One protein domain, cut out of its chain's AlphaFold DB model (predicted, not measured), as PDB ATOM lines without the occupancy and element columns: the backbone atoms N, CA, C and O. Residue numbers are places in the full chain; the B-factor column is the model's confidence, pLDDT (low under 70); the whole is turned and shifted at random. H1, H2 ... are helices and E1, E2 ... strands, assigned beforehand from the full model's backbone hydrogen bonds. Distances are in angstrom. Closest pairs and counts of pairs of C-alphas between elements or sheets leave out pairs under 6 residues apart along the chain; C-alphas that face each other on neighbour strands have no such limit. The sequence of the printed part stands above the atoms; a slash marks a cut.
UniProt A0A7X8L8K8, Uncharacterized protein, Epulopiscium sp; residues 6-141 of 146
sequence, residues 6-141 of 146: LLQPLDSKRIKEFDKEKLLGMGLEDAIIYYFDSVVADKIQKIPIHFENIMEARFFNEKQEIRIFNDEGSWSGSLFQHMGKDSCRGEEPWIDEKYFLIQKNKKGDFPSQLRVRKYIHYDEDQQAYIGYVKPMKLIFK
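What this domain is: This is residues 6 to 141 of the 146 residues of an uncharacterized protein of Epulopiscium sp (UniProt A0A7X8L8K8). Two twisted antiparallel sheets are partly face to face as a sandwich with crossed strands: a wide one of E1, E6, E5, E4, E2 and E3 in that order, and a narrower one of E7, E8 and E9. The short helix H1 lies over the wide sheet's other face, H2 only grazes that sheet, and the loop of residues 85 to 91 sticks out. The printed part has 136 residues, with named elements in the order E1, H1, H2, then E2 to E9; its class is mostly strand. It is compact, with a radius of gyration of the C-alphas of 16.0 A and spans of 46 by 37 by 28 A.

Where its parts are: Find C-alpha 6 at (134.485, 151.482, 61.343), where E1 begins, residues 6 to 10. H1, residues 12 to 16, and H2, residues 20 to 25, follow. Next come E2, residues 30 to 35, E3, residues 39 to 43, and E4, residues 54 to 60. E5, residues 64 to 71, is 23.0 A long, and E6, residues 74 to 82, is 26.8 A long. Look then for E7, residues 94 to 100, 20.0 A, and E8, residues 111 to 122, 33.1 A. E9, residues 128 to 140, spans 32.6 A, bends by 63 degrees at residue 131 and ends at C-alpha 140, (161.180, 142.610, 66.513).

How they stand to each other: Start at the edge strand E1: N 8 and O 79 of E6 are 2.9 A apart, within hydrogen-bond range. E4, E5 and E6 form a meander, each strand the antiparallel neighbour of the one before: look for N 67 and O 78 at 2.9 A, and N 59 and O 66 at 2.8 A. Beyond E4, N 32 and O 58 are 2.9 A apart, and in the hairpin E2 and E3, N 33 and O 40 are 2.8 A apart. H1 is on this sheet at a height of 7.3 A, only just over E6, with 3 C-alphas on it; its closest C-alphas to E6 are Ser 12 and Trp 75, 4.6 A. In H1 and H2 every O i to N i+4 pair is within hydrogen-bond range. E7, E8 and E9 form a second meander, with N 97 and O 116 at 2.9 A and N 119 and O 132 at 2.9 A. The two sheets' strands stand at 84 degrees; the closest C-alphas of E4 and E9 are Phe 60 and Met 136, 6.4 A.

The domain as a whole: The two C-alphas farthest apart, Lys 107 and Asp 125, are 49.8 A from each other. The printed part has no cut, and the chain passes between the sheets by the long link from E6 to E7. Mean pLDDT of the printed part is 88.0; look for values under 70 at residues 84 to 91 and 104 to 108.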
ATOM      1  N   LEU A   6     135.248 151.877  62.506       90.06
ATOM      2  CA  LEU A   6     134.485 151.482  61.343       90.06
ATOM      3  C   LEU A   6     134.968 150.107  60.887       90.06
ATOM      4  O   LEU A   6     136.171 149.870  60.792       90.06
ATOM      5  N   LEU A   7     134.026 149.210  60.606       91.69
ATOM      6  CA  LEU A   7     134.298 147.902  60.022       91.69
ATOM      7  C   LEU A   7     133.485 147.778  58.738       91.69
ATOM      8  O   LEU A   7     132.258 147.725  58.787       91.69
ATOM      9  N   GLN A   8     134.170 147.776  57.598       93.94
ATOM     10  CA  GLN A   8     133.545 147.656  56.283       93.94
ATOM     11  C   GLN A   8     133.825 146.268  55.706       93.94
ATOM     12  O   GLN A   8     134.993 145.872  55.682       93.94
ATOM     13  N   PRO A   9     132.814 145.535  55.214       94.44
ATOM     14  CA  PRO A   9     133.056 144.300  54.483       94.44
ATOM     15  C   PRO A   9     133.788 144.589  53.165       94.44
ATOM     16  O   PRO A   9     133.579 145.621  52.519       94.44
ATOM     17  N   LEU A  10     134.653 143.660  52.772       93.56
ATOM     18  CA  LEU A  10     135.348 143.651  51.491       93.56
ATOM     19  C   LEU A  10     134.910 142.418  50.706       93.56
ATOM     20  O   LEU A  10     134.915 141.306  51.233       93.56
ATOM     21  N   ASP A  11     134.545 142.633  49.447       91.25
ATOM     22  CA  ASP A  11     134.223 141.568  48.504       91.25
ATOM     23  C   ASP A  11     135.453 141.163  47.679       91.25
ATOM     24  O   ASP A  11     136.509 141.808  47.707       91.25
ATOM     25  N   SER A  12     135.304 140.099  46.892       87.06
ATOM     26  CA  SER A  12     136.382 139.593  46.043       87.06
ATOM     27  C   SER A  12     136.900 140.623  45.038       87.06
ATOM     28  O   SER A  12     138.073 140.574  44.673       87.06
ATOM     29  N   LYS A  13     136.055 141.549  44.564       87.81
ATOM     30  CA  LYS A  13     136.460 142.555  43.574       87.81
ATOM     31  C   LYS A  13     137.416 143.561  44.206       87.81
ATOM     32  O   LYS A  13     138.501 143.761  43.673       87.81
ATOM     33  N   ARG A  14     137.052 144.122  45.362       87.25
ATOM     34  CA  ARG A  14     137.904 145.063  46.105       87.25
ATOM     35  C   ARG A  14     139.185 144.395  46.593       87.25
ATOM     36  O   ARG A  14     140.234 145.025  46.589       87.25
ATOM     37  N   ILE A  15     139.125 143.120  46.979       88.38
ATOM     38  CA  ILE A  15     140.313 142.388  47.447       88.38
ATOM     39  C   ILE A  15     141.347 142.225  46.333       88.38
ATOM     40  O   ILE A  15     142.531 142.452  46.571       88.38
ATOM     41  N   LYS A  16     140.906 141.902  45.111       85.50
ATOM     42  CA  LYS A  16     141.788 141.774  43.937       85.50
ATOM     43  C   LYS A  16     142.477 143.078  43.543       85.50
ATOM     44  O   LYS A  16     143.441 143.046  42.788       85.50
ATOM     45  N   GLU A  17     141.987 144.216  44.025       86.75
ATOM     46  CA  GLU A  17     142.641 145.496  43.795       86.75
ATOM     47  C   GLU A  17     143.842 145.706  44.716       86.75
ATOM     48  O   GLU A  17     144.644 146.575  44.397       86.75
ATOM     49  N   PHE A  18     143.995 144.972  45.826       87.88
ATOM     50  CA  PHE A  18     145.143 145.149  46.712       87.88
ATOM     51  C   PHE A  18     146.404 144.517  46.135       87.88
ATOM     52  O   PHE A  18     146.457 143.335  45.813       87.88
ATOM     53  N   ASP A  19     147.461 145.315  46.108       89.38
ATOM     54  CA  ASP A  19     148.829 144.892  45.873       89.38
ATOM     55  C   ASP A  19     149.721 145.466  46.983       89.38
ATOM     56  O   ASP A  19     149.274 146.234  47.845       89.38
ATOM     57  N   LYS A  20     151.001 145.083  46.987       91.00
ATOM     58  CA  LYS A  20     151.957 145.570  47.987       91.00
ATOM     59  C   LYS A  20     152.025 147.104  48.017       91.00
ATOM     60  O   LYS A  20     152.091 147.677  49.103       91.00
ATOM     61  N   GLU A  21     152.018 147.761  46.861       92.00
ATOM     62  CA  GLU A  21     152.177 149.213  46.759       92.00
ATOM     63  C   GLU A  21     150.987 149.947  47.369       92.00
ATOM     64  O   GLU A  21     151.174 150.861  48.169       92.00
ATOM     65  N   LYS A  22     149.763 149.499  47.087       92.94
ATOM     66  CA  LYS A  22     148.546 150.060  47.679       92.94
ATOM     67  C   LYS A  22     148.477 149.825  49.177       92.94
ATOM     68  O   LYS A  22     148.137 150.751  49.906       92.94
ATOM     69  N   LEU A  23     148.830 148.628  49.653       94.31
ATOM     70  CA  LEU A  23     148.861 148.341  51.091       94.31
ATOM     71  C   LEU A  23     149.812 149.301  51.824       94.31
ATOM     72  O   LEU A  23     149.442 149.881  52.847       94.31
ATOM     73  N   LEU A  24     151.007 149.526  51.267       94.81
ATOM     74  CA  LEU A  24     151.975 150.487  51.799       94.81
ATOM     75  C   LEU A  24     151.499 151.940  51.648       94.81
ATOM     76  O   LEU A  24     151.687 152.735  52.565       94.81
ATOM     77  N   GLY A  25     150.841 152.286  50.539       95.31
ATOM     78  CA  GLY A  25     150.257 153.609  50.297       95.31
ATOM     79  C   GLY A  25     149.123 153.962  51.268       95.31
ATOM     80  O   GLY A  25     148.929 155.129  51.597       95.31
ATOM     81  N   MET A  26     148.426 152.955  51.801       94.50
ATOM     82  CA  MET A  26     147.469 153.102  52.905       94.50
ATOM     83  C   MET A  26     148.150 153.241  54.278       94.50
ATOM     84  O   MET A  26     147.477 153.428  55.291       94.50
ATOM     85  N   GLY A  27     149.480 153.145  54.336       96.06
ATOM     86  CA  GLY A  27     150.264 153.237  55.565       96.06
ATOM     87  C   GLY A  27     150.268 151.959  56.402       96.06
ATOM     88  O   GLY A  27     150.653 152.009  57.570       96.06
ATOM     89  N   LEU A  28     149.816 150.821  55.863       97.12
ATOM     90  CA  LEU A  28     149.935 149.532  56.546       97.12
ATOM     91  C   LEU A  28     151.411 149.125  56.597       97.12
ATOM     92  O   LEU A  28     152.166 149.366  55.657       97.12
ATOM     93  N   GLU A  29     151.833 148.504  57.698       97.25
ATOM     94  CA  GLU A  29     153.257 148.240  57.944       97.25
ATOM     95  C   GLU A  29     153.565 146.754  58.074       97.25
ATOM     96  O   GLU A  29     154.537 146.260  57.501       97.25
ATOM     97  N   ASP A  30     152.756 146.058  58.865       97.38
ATOM     98  CA  ASP A  30     152.977 144.689  59.303       97.38
ATOM     99  C   ASP A  30     151.959 143.761  58.642       97.38
ATOM    100  O   ASP A  30     150.824 144.159  58.361       97.38
ATOM    101  N   ALA A  31     152.350 142.510  58.417       96.25
ATOM    102  CA  ALA A  31     151.440 141.478  57.955       96.25
ATOM    103  C   ALA A  31     151.603 140.177  58.732       96.25
ATOM    104  O   ALA A  31     152.704 139.811  59.141       96.25
ATOM    105  N   ILE A  32     150.490 139.465  58.885       94.88
ATOM    106  CA  ILE A  32     150.449 138.051  59.246       94.88
ATOM    107  C   ILE A  32     149.696 137.342  58.127       94.88
ATOM    108  O   ILE A  32     148.532 137.655  57.882       94.88
ATOM    109  N   ILE A  33     150.359 136.419  57.440       93.88
ATOM    110  CA  ILE A  33     149.820 135.692  56.294       93.88
ATOM    111  C   ILE A  33     149.879 134.198  56.592       93.88
ATOM    112  O   ILE A  33     150.948 133.659  56.878       93.88
ATOM    113  N   TYR A  34     148.723 133.553  56.522       92.50
ATOM    114  CA  TYR A  34     148.543 132.114  56.588       92.50
ATOM    115  C   TYR A  34     148.461 131.586  55.158       92.50
ATOM    116  O   TYR A  34     147.472 131.807  54.457       92.50
ATOM    117  N   TYR A  35     149.522 130.915  54.732       90.38
ATOM    118  CA  TYR A  35     149.535 130.087  53.533       90.38
ATOM    119  C   TYR A  35     149.116 128.658  53.904       90.38
ATOM    120  O   TYR A  35     149.105 128.293  55.080       90.38
ATOM    121  N   PHE A  36     148.820 127.826  52.904       85.75
ATOM    122  CA  PHE A  36     148.491 126.412  53.129       85.75
ATOM    123  C   PHE A  36     149.588 125.624  53.867       85.75
ATOM    124  O   PHE A  36     149.283 124.694  54.612       85.75
ATOM    125  N   ASP A  37     150.859 125.981  53.675       86.69
ATOM    126  CA  ASP A  37     152.020 125.241  54.181       86.69
ATOM    127  C   ASP A  37     152.822 125.987  55.260       86.69
ATOM    128  O   ASP A  37     153.729 125.424  55.880       86.69
ATOM    129  N   SER A  38     152.524 127.267  55.484       87.19
ATOM    130  CA  SER A  38     153.386 128.151  56.260       87.19
ATOM    131  C   SER A  38     152.652 129.373  56.805       87.19
ATOM    132  O   SER A  38     151.588 129.770  56.338       87.19
ATOM    133  N   VAL A  39     153.249 129.997  57.822       88.94
ATOM    134  CA  VAL A  39     152.778 131.268  58.379       88.94
ATOM    135  C   VAL A  39     153.924 132.264  58.353       88.94
ATOM    136  O   VAL A  39     155.010 131.994  58.872       88.94
ATOM    137  N   VAL A  40     153.666 133.431  57.770       90.06
ATOM    138  CA  VAL A  40     154.613 134.542  57.688       90.06
ATOM    139  C   VAL A  40     154.106 135.683  58.556       90.06
ATOM    140  O   VAL A  40     152.969 136.113  58.406       90.06
ATOM    141  N   ALA A  41     154.952 136.186  59.452       91.94
ATOM    142  CA  ALA A  41     154.695 137.397  60.225       91.94
ATOM    143  C   ALA A  41     155.907 138.323  60.094       91.94
ATOM    144  O   ALA A  41     156.958 138.034  60.663       91.94
ATOM    145  N   ASP A  42     155.785 139.395  59.313       92.69
ATOM    146  CA  ASP A  42     156.880 140.339  59.055       92.69
ATOM    147  C   ASP A  42     156.334 141.690  58.546       92.69
ATOM    148  O   ASP A  42     155.127 141.882  58.385       92.69
ATOM    149  N   LYS A  43     157.227 142.641  58.276       93.94
ATOM    150  CA  LYS A  43     156.930 143.891  57.579       93.94
ATOM    151  C   LYS A  43     156.491 143.601  56.142       93.94
ATOM    152  O   LYS A  43     157.184 142.889  55.416       93.94
ATOM    153  N   ILE A  44     155.418 144.250  55.687       95.00
ATOM    154  CA  ILE A  44     154.865 144.126  54.321       95.00
ATOM    155  C   ILE A  44     155.946 144.327  53.250       95.00
ATOM    156  O   ILE A  44     155.982 143.620  52.243       95.00
ATOM    157  N   GLN A  45     156.874 145.254  53.491       92.75
ATOM    158  CA  GLN A  45     157.986 145.560  52.588       92.75
ATOM    159  C   GLN A  45     158.830 144.317  52.256       92.75
ATOM    160  O   GLN A  45     159.196 144.116  51.097       92.75
ATOM    161  N   LYS A  46     159.073 143.449  53.247       89.75
ATOM    162  CA  LYS A  46     159.941 142.268  53.138       89.75
ATOM    163  C   LYS A  46     159.236 141.029  52.579       89.75
ATOM    164  O   LYS A  46     159.908 140.084  52.184       89.75
ATOM    165  N   ILE A  47     157.904 141.018  52.535       86.69
ATOM    166  CA  ILE A  47     157.132 139.819  52.187       86.69
ATOM    167  C   ILE A  47     156.824 139.801  50.685       86.69
ATOM    168  O   ILE A  47     156.239 140.763  50.182       86.69
ATOM    169  N   PRO A  48     157.167 138.745  49.933       82.81
ATOM    170  CA  PRO A  48     156.579 138.518  48.617       82.81
ATOM    171  C   PRO A  48     155.128 138.037  48.804       82.81
ATOM    172  O   PRO A  48     154.890 136.995  49.412       82.81
ATOM    173  N   ILE A  49     154.147 138.833  48.368       79.94
ATOM    174  CA  ILE A  49     152.722 138.528  48.567       79.94
ATOM    175  C   ILE A  49     152.218 137.737  47.357       79.94
ATOM    176  O   ILE A  49     152.076 138.295  46.271       79.94
ATOM    177  N   HIS A  50     151.928 136.452  47.563       79.69
ATOM    178  CA  HIS A  50     151.377 135.552  46.548       79.69
ATOM    179  C   HIS A  50     149.915 135.240  46.866       79.69
ATOM    180  O   HIS A  50     149.624 134.245  47.528       79.69
ATOM    181  N   PHE A  51     148.991 136.101  46.427       77.88
ATOM    182  CA  PHE A  51     147.566 136.002  46.778       77.88
ATOM    183  C   PHE A  51     146.933 134.645  46.444       77.88
ATOM    184  O   PHE A  51     146.059 134.197  47.175       77.88
ATOM    185  N   GLU A  52     147.402 133.963  45.400       78.94
ATOM    186  CA  GLU A  52     146.909 132.648  44.967       78.94
ATOM    187  C   GLU A  52     147.012 131.539  46.027       78.94
ATOM    188  O   GLU A  52     146.170 130.644  46.045       78.94
ATOM    189  N   ASN A  53     147.978 131.631  46.948       84.94
ATOM    190  CA  ASN A  53     148.234 130.606  47.969       84.94
ATOM    191  C   ASN A  53     147.811 131.033  49.383       84.94
ATOM    192  O   ASN A  53     148.047 130.302  50.349       84.94
ATOM    193  N   ILE A  54     147.243 132.233  49.529       90.25
ATOM    194  CA  ILE A  54     146.837 132.776  50.828       90.25
ATOM    195  C   ILE A  54     145.508 132.140  51.247       90.25
ATOM    196  O   ILE A  54     144.518 132.211  50.522       90.25
ATOM    197  N   MET A  55     145.471 131.576  52.454       92.81
ATOM    198  CA  MET A  55     144.230 131.177  53.123       92.81
ATOM    199  C   MET A  55     143.636 132.351  53.902       92.81
ATOM    200  O   MET A  55     142.454 132.654  53.789       92.81
ATOM    201  N   GLU A  56     144.472 133.048  54.673       94.94
ATOM    202  CA  GLU A  56     144.105 134.263  55.400       94.94
ATOM    203  C   GLU A  56     145.293 135.227  55.410       94.94
ATOM    204  O   GLU A  56     146.432 134.821  55.634       94.94
ATOM    205  N   ALA A  57     145.047 136.520  55.226       95.50
ATOM    206  CA  ALA A  57     146.049 137.547  55.473       95.50
ATOM    207  C   ALA A  57     145.472 138.699  56.287       95.50
ATOM    208  O   ALA A  57     144.341 139.143  56.085       95.50
ATOM    209  N   ARG A  58     146.291 139.205  57.204       97.31
ATOM    210  CA  ARG A  58     146.029 140.392  58.011       97.31
ATOM    211  C   ARG A  58     147.132 141.392  57.717       97.31
ATOM    212  O   ARG A  58     148.277 141.133  58.069       97.31
ATOM    213  N   PHE A  59     146.789 142.516  57.105       97.50
ATOM    214  CA  PHE A  59     147.684 143.648  56.865       97.50
ATOM    215  C   PHE A  59     147.287 144.778  57.804       97.50
ATOM    216  O   PHE A  59     146.127 145.184  57.816       97.50
ATOM    217  N   PHE A  60     148.206 145.272  58.626       98.19
ATOM    218  CA  PHE A  60     147.837 146.154  59.729       98.19
ATOM    219  C   PHE A  60     148.918 147.170  60.093       98.19
ATOM    220  O   PHE A  60     150.099 147.053  59.768       98.19
ATOM    221  N   ASN A  61     148.465 148.198  60.797       97.38
ATOM    222  CA  ASN A  61     149.272 149.129  61.577       97.38
ATOM    223  C   ASN A  61     148.503 149.445  62.872       97.38
ATOM    224  O   ASN A  61     147.518 148.781  63.196       97.38
ATOM    225  N   GLU A  62     148.878 150.483  63.620       94.88
ATOM    226  CA  GLU A  62     148.165 150.821  64.858       94.88
ATOM    227  C   GLU A  62     146.715 151.294  64.620       94.88
ATOM    228  O   GLU A  62     145.829 151.020  65.427       94.88
ATOM    229  N   LYS A  63     146.412 151.925  63.484       93.50
ATOM    230  CA  LYS A  63     145.105 152.553  63.223       93.50
ATOM    231  C   LYS A  63     144.149 151.687  62.404       93.50
ATOM    232  O   LYS A  63     142.939 151.819  62.551       93.50
ATOM    233  N   GLN A  64     144.661 150.811  61.549       95.75
ATOM    234  CA  GLN A  64     143.883 150.135  60.514       95.75
ATOM    235  C   GLN A  64     144.285 148.672  60.369       95.75
ATOM    236  O   GLN A  64     145.396 148.274  60.726       95.75
ATOM    237  N   GLU A  65     143.345 147.872  59.882       97.81
ATOM    238  CA  GLU A  65     143.566 146.482  59.507       97.81
ATOM    239  C   GLU A  65     142.761 146.158  58.248       97.81
ATOM    240  O   GLU A  65     141.584 146.492  58.151       97.81
ATOM    241  N   ILE A  66     143.393 145.464  57.311       97.00
ATOM    242  CA  ILE A  66     142.729 144.731  56.244       97.00
ATOM    243  C   ILE A  66     142.897 143.254  56.561       97.00
ATOM    244  O   ILE A  66     144.017 142.746  56.595       97.00
ATOM    245  N   ARG A  67     141.780 142.569  56.788       96.69
ATOM    246  CA  ARG A  67     141.733 141.116  56.942       96.69
ATOM    247  C   ARG A  67     141.072 140.527  55.710       96.69
ATOM    248  O   ARG A  67     139.966 140.938  55.381       96.69
ATOM    249  N   ILE A  68     141.733 139.590  55.049       94.88
ATOM    250  CA  ILE A  68     141.203 138.849  53.903       94.88
ATOM    251  C   ILE A  68     141.295 137.360  54.188       94.88
ATOM    252  O   ILE A  68     142.241 136.916  54.835       94.88
ATOM    253  N   PHE A  69     140.330 136.602  53.699       93.69
ATOM    254  CA  PHE A  69     140.313 135.153  53.783       93.69
ATOM    255  C   PHE A  69     139.729 134.568  52.499       93.69
ATOM    256  O   PHE A  69     138.891 135.186  51.833       93.69
ATOM    257  N   ASN A  70     140.240 133.399  52.144       90.00
ATOM    258  CA  ASN A  70     139.817 132.611  51.004       90.00
ATOM    259  C   ASN A  70     139.009 131.422  51.518       90.00
ATOM    260  O   ASN A  70     139.534 130.590  52.256       90.00
ATOM    261  N   ASP A  71     137.742 131.371  51.128       85.81
ATOM    262  CA  ASP A  71     136.842 130.260  51.401       85.81
ATOM    263  C   ASP A  71     136.548 129.539  50.079       85.81
ATOM    264  O   ASP A  71     135.788 130.035  49.247       85.81
ATOM    265  N   GLU A  72     137.249 128.428  49.836       81.88
ATOM    266  CA  GLU A  72     137.108 127.572  48.642       81.88
ATOM    267  C   GLU A  72     137.116 128.329  47.290       81.88
ATOM    268  O   GLU A  72     136.398 127.999  46.348       81.88
ATOM    269  N   GLY A  73     137.957 129.361  47.169       80.12
ATOM    270  CA  GLY A  73     138.095 130.198  45.968       80.12
ATOM    271  C   GLY A  73     137.293 131.503  46.007       80.12
ATOM    272  O   GLY A  73     137.482 132.365  45.142       80.12
ATOM    273  N   SER A  74     136.445 131.689  47.021       87.12
ATOM    274  CA  SER A  74     135.714 132.927  47.275       87.12
ATOM    275  C   SER A  74     136.480 133.820  48.249       87.12
ATOM    276  O   SER A  74     136.714 133.473  49.405       87.12
ATOM    277  N   TRP A  75     136.872 135.007  47.784       90.56
ATOM    278  CA  TRP A  75     137.575 135.981  48.616       90.56
ATOM    279  C   TRP A  75     136.595 136.888  49.342       90.56
ATOM    280  O   TRP A  75     135.775 137.558  48.706       90.56
ATOM    281  N   SER A  76     136.751 136.997  50.654       93.69
ATOM    282  CA  SER A  76     136.052 138.000  51.453       93.69
ATOM    283  C   SER A  76     136.949 138.541  52.558       93.69
ATOM    284  O   SER A  76     138.068 138.073  52.779       93.69
ATOM    285  N   GLY A  77     136.520 139.629  53.185       95.06
ATOM    286  CA  GLY A  77     137.369 140.318  54.134       95.06
ATOM    287  C   GLY A  77     136.701 141.494  54.813       95.06
ATOM    288  O   GLY A  77     135.503 141.742  54.675       95.06
ATOM    289  N   SER A  78     137.508 142.245  55.548       96.19
ATOM    290  CA  SER A  78     137.076 143.449  56.234       96.19
ATOM    291  C   SER A  78     138.176 144.497  56.285       96.19
ATOM    292  O   SER A  78     139.328 144.172  56.577       96.19
ATOM    293  N   LEU A  79     137.794 145.755  56.083       96.25
ATOM    294  CA  LEU A  79     138.598 146.929  56.391       96.25
ATOM    295  C   LEU A  79     138.150 147.492  57.741       96.25
ATOM    296  O   LEU A  79     137.026 147.973  57.889       96.25
ATOM    297  N   PHE A  80     139.049 147.447  58.713       95.69
ATOM    298  CA  PHE A  80     138.905 148.070  60.017       95.69
ATOM    299  C   PHE A  80     139.629 149.418  60.038       95.69
ATOM    300  O   PHE A  80     140.802 149.507  59.665       95.69
ATOM    301  N   GLN A  81     138.972 150.455  60.556       94.00
ATOM    302  CA  GLN A  81     139.567 151.772  60.788       94.00
ATOM    303  C   GLN A  81     139.221 152.278  62.188       94.00
ATOM    304  O   GLN A  81     138.050 152.431  62.530       94.00
ATOM    305  N   HIS A  82     140.237 152.555  63.002       89.81
ATOM    306  CA  HIS A  82     140.063 153.201  64.298       89.81
ATOM    307  C   HIS A  82     139.743 154.687  64.104       89.81
ATOM    308  O   HIS A  82     140.494 155.389  63.427       89.81
ATOM    309  N   MET A  83     138.662 155.165  64.723       83.12
ATOM    310  CA  MET A  83     138.174 156.541  64.544       83.12
ATOM    311  C   MET A  83     138.708 157.528  65.598       83.12
ATOM    312  O   MET A  83     138.478 158.726  65.477       83.12
ATOM    313  N   GLY A  84     139.484 157.057  66.584       68.31
ATOM    314  CA  GLY A  84     140.099 157.912  67.606       68.31
ATOM    315  C   GLY A  84     139.102 158.498  68.615       68.31
ATOM    316  O   GLY A  84     137.937 158.117  68.645       68.31
ATOM    317  N   LYS A  85     139.591 159.410  69.467       57.31
ATOM    318  CA  LYS A  85     138.830 160.057  70.556       57.31
ATOM    319  C   LYS A  85     137.969 161.251  70.108       57.31
ATOM    320  O   LYS A  85     137.171 161.740  70.897       57.31
ATOM    321  N   ASP A  86     138.109 161.701  68.860       51.44
ATOM    322  CA  ASP A  86     137.432 162.904  68.345       51.44
ATOM    323  C   ASP A  86     136.013 162.634  67.818       51.44
ATOM    324  O   ASP A  86     135.333 163.536  67.325       51.44
ATOM    325  N   SER A  87     135.518 161.397  67.914       49.75
ATOM    326  CA  SER A  87     134.104 161.139  67.674       49.75
ATOM    327  C   SER A  87     133.292 161.676  68.851       49.75
ATOM    328  O   SER A  87     133.526 161.269  69.983       49.75
ATOM    329  N   CYS A  88     132.305 162.545  68.596       43.72
ATOM    330  CA  CYS A  88     131.340 163.104  69.566       43.72
ATOM    331  C   CYS A  88     130.405 162.045  70.206       43.72
ATOM    332  O   CYS A  88     129.204 162.253  70.366       43.72
ATOM    333  N   ARG A  89     130.921 160.848  70.455       50.97
ATOM    334  CA  ARG A  89     130.251 159.568  70.629       50.97
ATOM    335  C   ARG A  89     131.090 158.836  71.677       50.97
ATOM    336  O   ARG A  89     132.273 158.638  71.441       50.97
ATOM    337  N   GLY A  90     130.513 158.570  72.852       53.69
ATOM    338  CA  GLY A  90     131.243 158.115  74.043       53.69
ATOM    339  C   GLY A  90     132.233 156.968  73.797       53.69
ATOM    340  O   GLY A  90     132.022 156.136  72.922       53.69
ATOM    341  N   GLU A  91     133.316 156.946  74.577       64.31
ATOM    342  CA  GLU A  91     134.437 156.022  74.391       64.31
ATOM    343  C   GLU A  91     134.037 154.572  74.743       64.31
ATOM    344  O   GLU A  91     133.982 154.208  75.916       64.31
ATOM    345  N   GLU A  92     133.806 153.707  73.748       74.12
ATOM    346  CA  GLU A  92     133.887 152.254  73.975       74.12
ATOM    347  C   GLU A  92     135.285 151.879  74.504       74.12
ATOM    348  O   GLU A  92     136.291 152.215  73.867       74.12
ATOM    349  N   PRO A  93     135.392 151.181  75.646       86.75
ATOM    350  CA  PRO A  93     136.685 150.853  76.221       86.75
ATOM    351  C   PRO A  93     137.463 149.865  75.345       86.75
ATOM    352  O   PRO A  93     136.903 149.012  74.656       86.75
ATOM    353  N   TRP A  94     138.791 149.947  75.397       90.62
ATOM    354  CA  TRP A  94     139.678 148.962  74.787       90.62
ATOM    355  C   TRP A  94     140.857 148.649  75.700       90.62
ATOM    356  O   TRP A  94     141.272 149.472  76.518       90.62
ATOM    357  N   ILE A  95     141.426 147.462  75.520       93.62
ATOM    358  CA  ILE A  95     142.644 147.022  76.201       93.62
ATOM    359  C   ILE A  95     143.691 146.600  75.175       93.62
ATOM    360  O   ILE A  95     143.371 145.987  74.155       93.62
ATOM    361  N   ASP A  96     144.949 146.931  75.456       95.44
ATOM    362  CA  ASP A  96     146.086 146.517  74.642       95.44
ATOM    363  C   ASP A  96     146.854 145.408  75.364       95.44
ATOM    364  O   ASP A  96     147.229 145.545  76.526       95.44
ATOM    365  N   GLU A  97     147.144 144.327  74.649       96.38
ATOM    366  CA  GLU A  97     147.893 143.181  75.157       96.38
ATOM    367  C   GLU A  97     149.095 142.871  74.261       96.38
ATOM    368  O   GLU A  97     149.144 143.247  73.085       96.38
ATOM    369  N   LYS A  98     150.084 142.174  74.824       96.50
ATOM    370  CA  LYS A  98     151.263 141.693  74.098       96.50
ATOM    371  C   LYS A  98     151.328 140.176  74.176       96.50
ATOM    372  O   LYS A  98     151.322 139.613  75.264       96.50
ATOM    373  N   TYR A  99     151.470 139.544  73.020       94.69
ATOM    374  CA  TYR A  99     151.627 138.101  72.882       94.69
ATOM    375  C   TYR A  99     153.044 137.778  72.427       94.69
ATOM    376  O   TYR A  99     153.573 138.462  71.553       94.69
ATOM    377  N   PHE A 100     153.661 136.743  72.995       92.19
ATOM    378  CA  PHE A 100     154.939 136.231  72.503       92.19
ATOM    379  C   PHE A 100     154.708 135.354  71.278       92.19
ATOM    380  O   PHE A 100     153.870 134.454  71.305       92.19
ATOM    381  N   LEU A 101     155.469 135.602  70.215       87.69
ATOM    382  CA  LEU A 101     155.425 134.783  69.013       87.69
ATOM    383  C   LEU A 101     156.537 133.737  69.079       87.69
ATOM    384  O   LEU A 101     157.707 134.062  69.291       87.69
ATOM    385  N   ILE A 102     156.164 132.470  68.904       80.69
ATOM    386  CA  ILE A 102     157.097 131.344  68.855       80.69
ATOM    387  C   ILE A 102     157.157 130.856  67.414       80.69
ATOM    388  O   ILE A 102     156.169 130.352  66.887       80.69
ATOM    389  N   GLN A 103     158.328 130.958  66.790       70.94
ATOM    390  CA  GLN A 103     158.563 130.383  65.471       70.94
ATOM    391  C   GLN A 103     159.417 129.121  65.598       70.94
ATOM    392  O   GLN A 103     160.481 129.138  66.222       70.94
ATOM    393  N   LYS A 104     158.946 128.018  65.003       64.75
ATOM    394  CA  LYS A 104     159.625 126.714  65.061       64.75
ATOM    395  C   LYS A 104     160.914 126.669  64.221       64.75
ATOM    396  O   LYS A 104     161.832 125.945  64.589       64.75
ATOM    397  N   ASN A 105     161.033 127.497  63.178       61.53
ATOM    398  CA  ASN A 105     162.153 127.477  62.226       61.53
ATOM    399  C   ASN A 105     162.924 128.811  62.245       61.53
ATOM    400  O   ASN A 105     162.655 129.706  61.450       61.53
ATOM    401  N   LYS A 106     163.875 128.965  63.176       59.31
ATOM    402  CA  LYS A 106     164.671 130.196  63.348       59.31
ATOM    403  C   LYS A 106     165.686 130.391  62.213       59.31
ATOM    404  O   LYS A 106     166.767 129.807  62.253       59.31
ATOM    405  N   LYS A 107     165.389 131.269  61.254       58.09
ATOM    406  CA  LYS A 107     166.394 131.913  60.388       58.09
ATOM    407  C   LYS A 107     166.016 133.385  60.190       58.09
ATOM    408  O   LYS A 107     164.934 133.662  59.694       58.09
ATOM    409  N   GLY A 108     166.911 134.304  60.553       65.88
ATOM    410  CA  GLY A 108     166.734 135.749  60.343       65.88
ATOM    411  C   GLY A 108     166.094 136.520  61.505       65.88
ATOM    412  O   GLY A 108     165.912 135.992  62.603       65.88
ATOM    413  N   ASP A 109     165.816 137.801  61.249       74.94
ATOM    414  CA  ASP A 109     165.131 138.721  62.161       74.94
ATOM    415  C   ASP A 109     163.616 138.475  62.089       74.94
ATOM    416  O   ASP A 109     163.010 138.640  61.034       74.94
ATOM    417  N   PHE A 110     163.019 138.036  63.197       82.25
ATOM    418  CA  PHE A 110     161.603 137.666  63.289       82.25
ATOM    419  C   PHE A 110     160.942 138.411  64.457       82.25
ATOM    420  O   PHE A 110     161.581 138.606  65.504       82.25
ATOM    421  N   PRO A 111     159.663 138.815  64.341       90.38
ATOM    422  CA  PRO A 111     158.955 139.450  65.439       90.38
ATOM    423  C   PRO A 111     158.858 138.536  66.658       90.38
ATOM    424  O   PRO A 111     158.276 137.462  66.642       90.38
ATOM    425  N   SER A 112     159.390 139.002  67.777       91.44
ATOM    426  CA  SER A 112     159.310 138.297  69.054       91.44
ATOM    427  C   SER A 112     157.953 138.440  69.742       91.44
ATOM    428  O   SER A 112     157.614 137.629  70.608       91.44
ATOM    429  N   GLN A 113     157.193 139.489  69.407       94.94
ATOM    430  CA  GLN A 113     155.896 139.766  70.013       94.94
ATOM    431  C   GLN A 113     154.916 140.389  69.015       94.94
ATOM    432  O   GLN A 113     155.318 141.055  68.060       94.94
ATOM    433  N   LEU A 114     153.628 140.231  69.302       96.38
ATOM    434  CA  LEU A 114     152.520 140.913  68.643       96.38
ATOM    435  C   LEU A 114     151.773 141.758  69.677       96.38
ATOM    436  O   LEU A 114     151.308 141.233  70.691       96.38
ATOM    437  N   ARG A 115     151.633 143.060  69.418       97.62
ATOM    438  CA  ARG A 115     150.700 143.916  70.161       97.62
ATOM    439  C   ARG A 115     149.318 143.788  69.537       97.62
ATOM    440  O   ARG A 115     149.185 143.911  68.321       97.62
ATOM    441  N   VAL A 116     148.302 143.588  70.362       97.19
ATOM    442  CA  VAL A 116     146.903 143.421  69.955       97.19
ATOM    443  C   VAL A 116     146.041 144.396  70.746       97.19
ATOM    444  O   VAL A 116     146.308 144.624  71.922       97.19
ATOM    445  N   ARG A 117     145.009 144.950  70.112       95.31
ATOM    446  CA  ARG A 117     143.957 145.730  70.764       95.31
ATOM    447  C   ARG A 117     142.655 144.943  70.767       95.31
ATOM    448  O   ARG A 117     142.240 144.439  69.722       95.31
ATOM    449  N   LYS A 118     142.010 144.876  71.926       95.00
ATOM    450  CA  LYS A 118     140.684 144.291  72.117       95.00
ATOM    451  C   LYS A 118     139.689 145.404  72.430       95.00
ATOM    452  O   LYS A 118     139.901 146.149  73.382       95.00
ATOM    453  N   TYR A 119     138.634 145.514  71.633       92.38
ATOM    454  CA  TYR A 119     137.533 146.455  71.842       92.38
ATOM    455  C   TYR A 119     136.459 145.782  72.692       92.38
ATOM    456  O   TYR A 119     136.068 144.649  72.397       92.38
ATOM    457  N   ILE A 120     136.031 146.456  73.754       90.75
ATOM    458  CA  ILE A 120     135.072 145.946  74.730       90.75
ATOM    459  C   ILE A 120     133.714 146.570  74.435       90.75
ATOM    460  O   ILE A 120     133.572 147.792  74.403       90.75
ATOM    461  N   HIS A 121     132.723 145.716  74.230       90.12
ATOM    462  CA  HIS A 121     131.329 146.101  74.069       90.12
ATOM    463  C   HIS A 121     130.517 145.594  75.261       90.12
ATOM    464  O   HIS A 121     130.987 144.769  76.044       90.12
ATOM    465  N   TYR A 122     129.287 146.081  75.354       89.69
ATOM    466  CA  TYR A 122     128.307 145.664  76.344       89.69
ATOM    467  C   TYR A 122     127.052 145.203  75.608       89.69
ATOM    468  O   TYR A 122     126.691 145.797  74.584       89.69
ATOM    469  N   ASP A 123     126.453 144.111  76.063       90.12
ATOM    470  CA  ASP A 123     125.154 143.654  75.572       90.12
ATOM    471  C   ASP A 123     124.001 144.413  76.253       90.12
ATOM    472  O   ASP A 123     124.218 145.420  76.933       90.12
ATOM    473  N   GLU A 124     122.765 143.971  76.019       92.00
ATOM    474  CA  GLU A 124     121.554 144.605  76.554       92.00
ATOM    475  C   GLU A 124     121.498 144.573  78.093       92.00
ATOM    476  O   GLU A 124     120.963 145.503  78.698       92.00
ATOM    477  N   ASP A 125     122.126 143.571  78.716       94.88
ATOM    478  CA  ASP A 125     122.202 143.386  80.171       94.88
ATOM    479  C   ASP A 125     123.435 144.065  80.793       94.88
ATOM    480  O   ASP A 125     123.737 143.885  81.976       94.88
ATOM    481  N   GLN A 126     124.161 144.876  80.014       89.12
ATOM    482  CA  GLN A 126     125.400 145.544  80.418       89.12
ATOM    483  C   GLN A 126     126.536 144.576  80.792       89.12
ATOM    484  O   GLN A 126     127.478 144.959  81.496       89.12
ATOM    485  N   GLN A 127     126.507 143.343  80.288       94.12
ATOM    486  CA  GLN A 127     127.610 142.406  80.436       94.12
ATOM    487  C   GLN A 127     128.703 142.713  79.404       94.12
ATOM    488  O   GLN A 127     128.458 142.841  78.203       94.12
ATOM    489  N   ALA A 128     129.941 142.855  79.883       91.69
ATOM    490  CA  ALA A 128     131.084 143.172  79.033       91.69
ATOM    491  C   ALA A 128     131.548 141.951  78.220       91.69
ATOM    492  O   ALA A 128     131.749 140.867  78.771       91.69
ATOM    493  N   TYR A 129     131.824 142.153  76.931       92.94
ATOM    494  CA  TYR A 129     132.423 141.151  76.049       92.94
ATOM    495  C   TYR A 129     133.424 141.777  75.069       92.94
ATOM    496  O   TYR A 129     133.441 142.985  74.829       92.94
ATOM    497  N   ILE A 130     134.287 140.945  74.479       93.38
ATOM    498  CA  ILE A 130     135.230 141.381  73.443       93.38
ATOM    499  C   ILE A 130     134.504 141.421  72.097       93.38
ATOM    500  O   ILE A 130     134.209 140.382  71.512       93.38
ATOM    501  N   GLY A 131     134.245 142.625  71.592       91.56
ATOM    502  CA  GLY A 131     133.560 142.835  70.318       91.56
ATOM    503  C   GLY A 131     134.463 142.743  69.090       91.56
ATOM    504  O   GLY A 131     134.004 142.366  68.012       91.56
ATOM    505  N   TYR A 132     135.748 143.085  69.230       92.88
ATOM    506  CA  TYR A 132     136.719 142.975  68.140       92.88
ATOM    507  C   TYR A 132     138.154 142.851  68.646       92.88
ATOM    508  O   TYR A 132     138.519 143.449  69.659       92.88
ATOM    509  N   VAL A 133     138.990 142.121  67.902       94.81
ATOM    510  CA  VAL A 133     140.409 141.910  68.216       94.81
ATOM    511  C   VAL A 133     141.271 142.197  66.994       94.81
ATOM    512  O   VAL A 133     141.197 141.494  65.983       94.81
ATOM    513  N   LYS A 134     142.144 143.197  67.118       94.44
ATOM    514  CA  LYS A 134     142.979 143.701  66.029       94.44
ATOM    515  C   LYS A 134     144.474 143.632  66.369       94.44
ATOM    516  O   LYS A 134     144.871 144.160  67.409       94.44
ATOM    517  N   PRO A 135     145.336 143.082  65.500       97.38
ATOM    518  CA  PRO A 135     146.772 143.245  65.586       97.38
ATOM    519  C   PRO A 135     147.133 144.708  65.331       97.38
ATOM    520  O   PRO A 135     146.578 145.393  64.473       97.38
ATOM    521  N   MET A 136     148.057 145.207  66.132       96.56
ATOM    522  CA  MET A 136     148.468 146.606  66.114       96.56
ATOM    523  C   MET A 136     149.867 146.748  65.545       96.56
ATOM    524  O   MET A 136     150.119 147.662  64.768       96.56
ATOM    525  N   LYS A 137     150.781 145.873  65.976       97.44
ATOM    526  CA  LYS A 137     152.193 145.981  65.629       97.44
ATOM    527  C   LYS A 137     152.955 144.696  65.907       97.44
ATOM    528  O   LYS A 137     152.782 144.095  66.971       97.44
ATOM    529  N   LEU A 138     153.850 144.336  64.997       96.00
ATOM    530  CA  LEU A 138     154.884 143.331  65.206       96.00
ATOM    531  C   LEU A 138     156.111 143.958  65.884       96.00
ATOM    532  O   LEU A 138     156.603 145.015  65.485       96.00
ATOM    533  N   ILE A 139     156.613 143.304  66.932       94.25
ATOM    534  CA  ILE A 139     157.756 143.770  67.728       94.25
ATOM    535  C   ILE A 139     158.933 142.822  67.518       94.25
ATOM    536  O   ILE A 139     158.975 141.708  68.050       94.25
ATOM    537  N   PHE A 140     159.923 143.299  66.778       89.62
ATOM    538  CA  PHE A 140     161.180 142.610  66.513       89.62
ATOM    539  C   PHE A 140     162.120 142.787  67.705       89.62
ATOM    540  O   PHE A 140     162.263 143.888  68.242       89.62
ATOM    541  N   LYS A 141     162.744 141.697  68.160       80.38
ATOM    542  CA  LYS A 141     163.843 141.807  69.125       80.38
ATOM    543  C   LYS A 141     165.046 142.294  68.339       80.38
ATOM    544  O   LYS A 141     165.468 141.592  67.433       80.38
TER     545      LYS A 141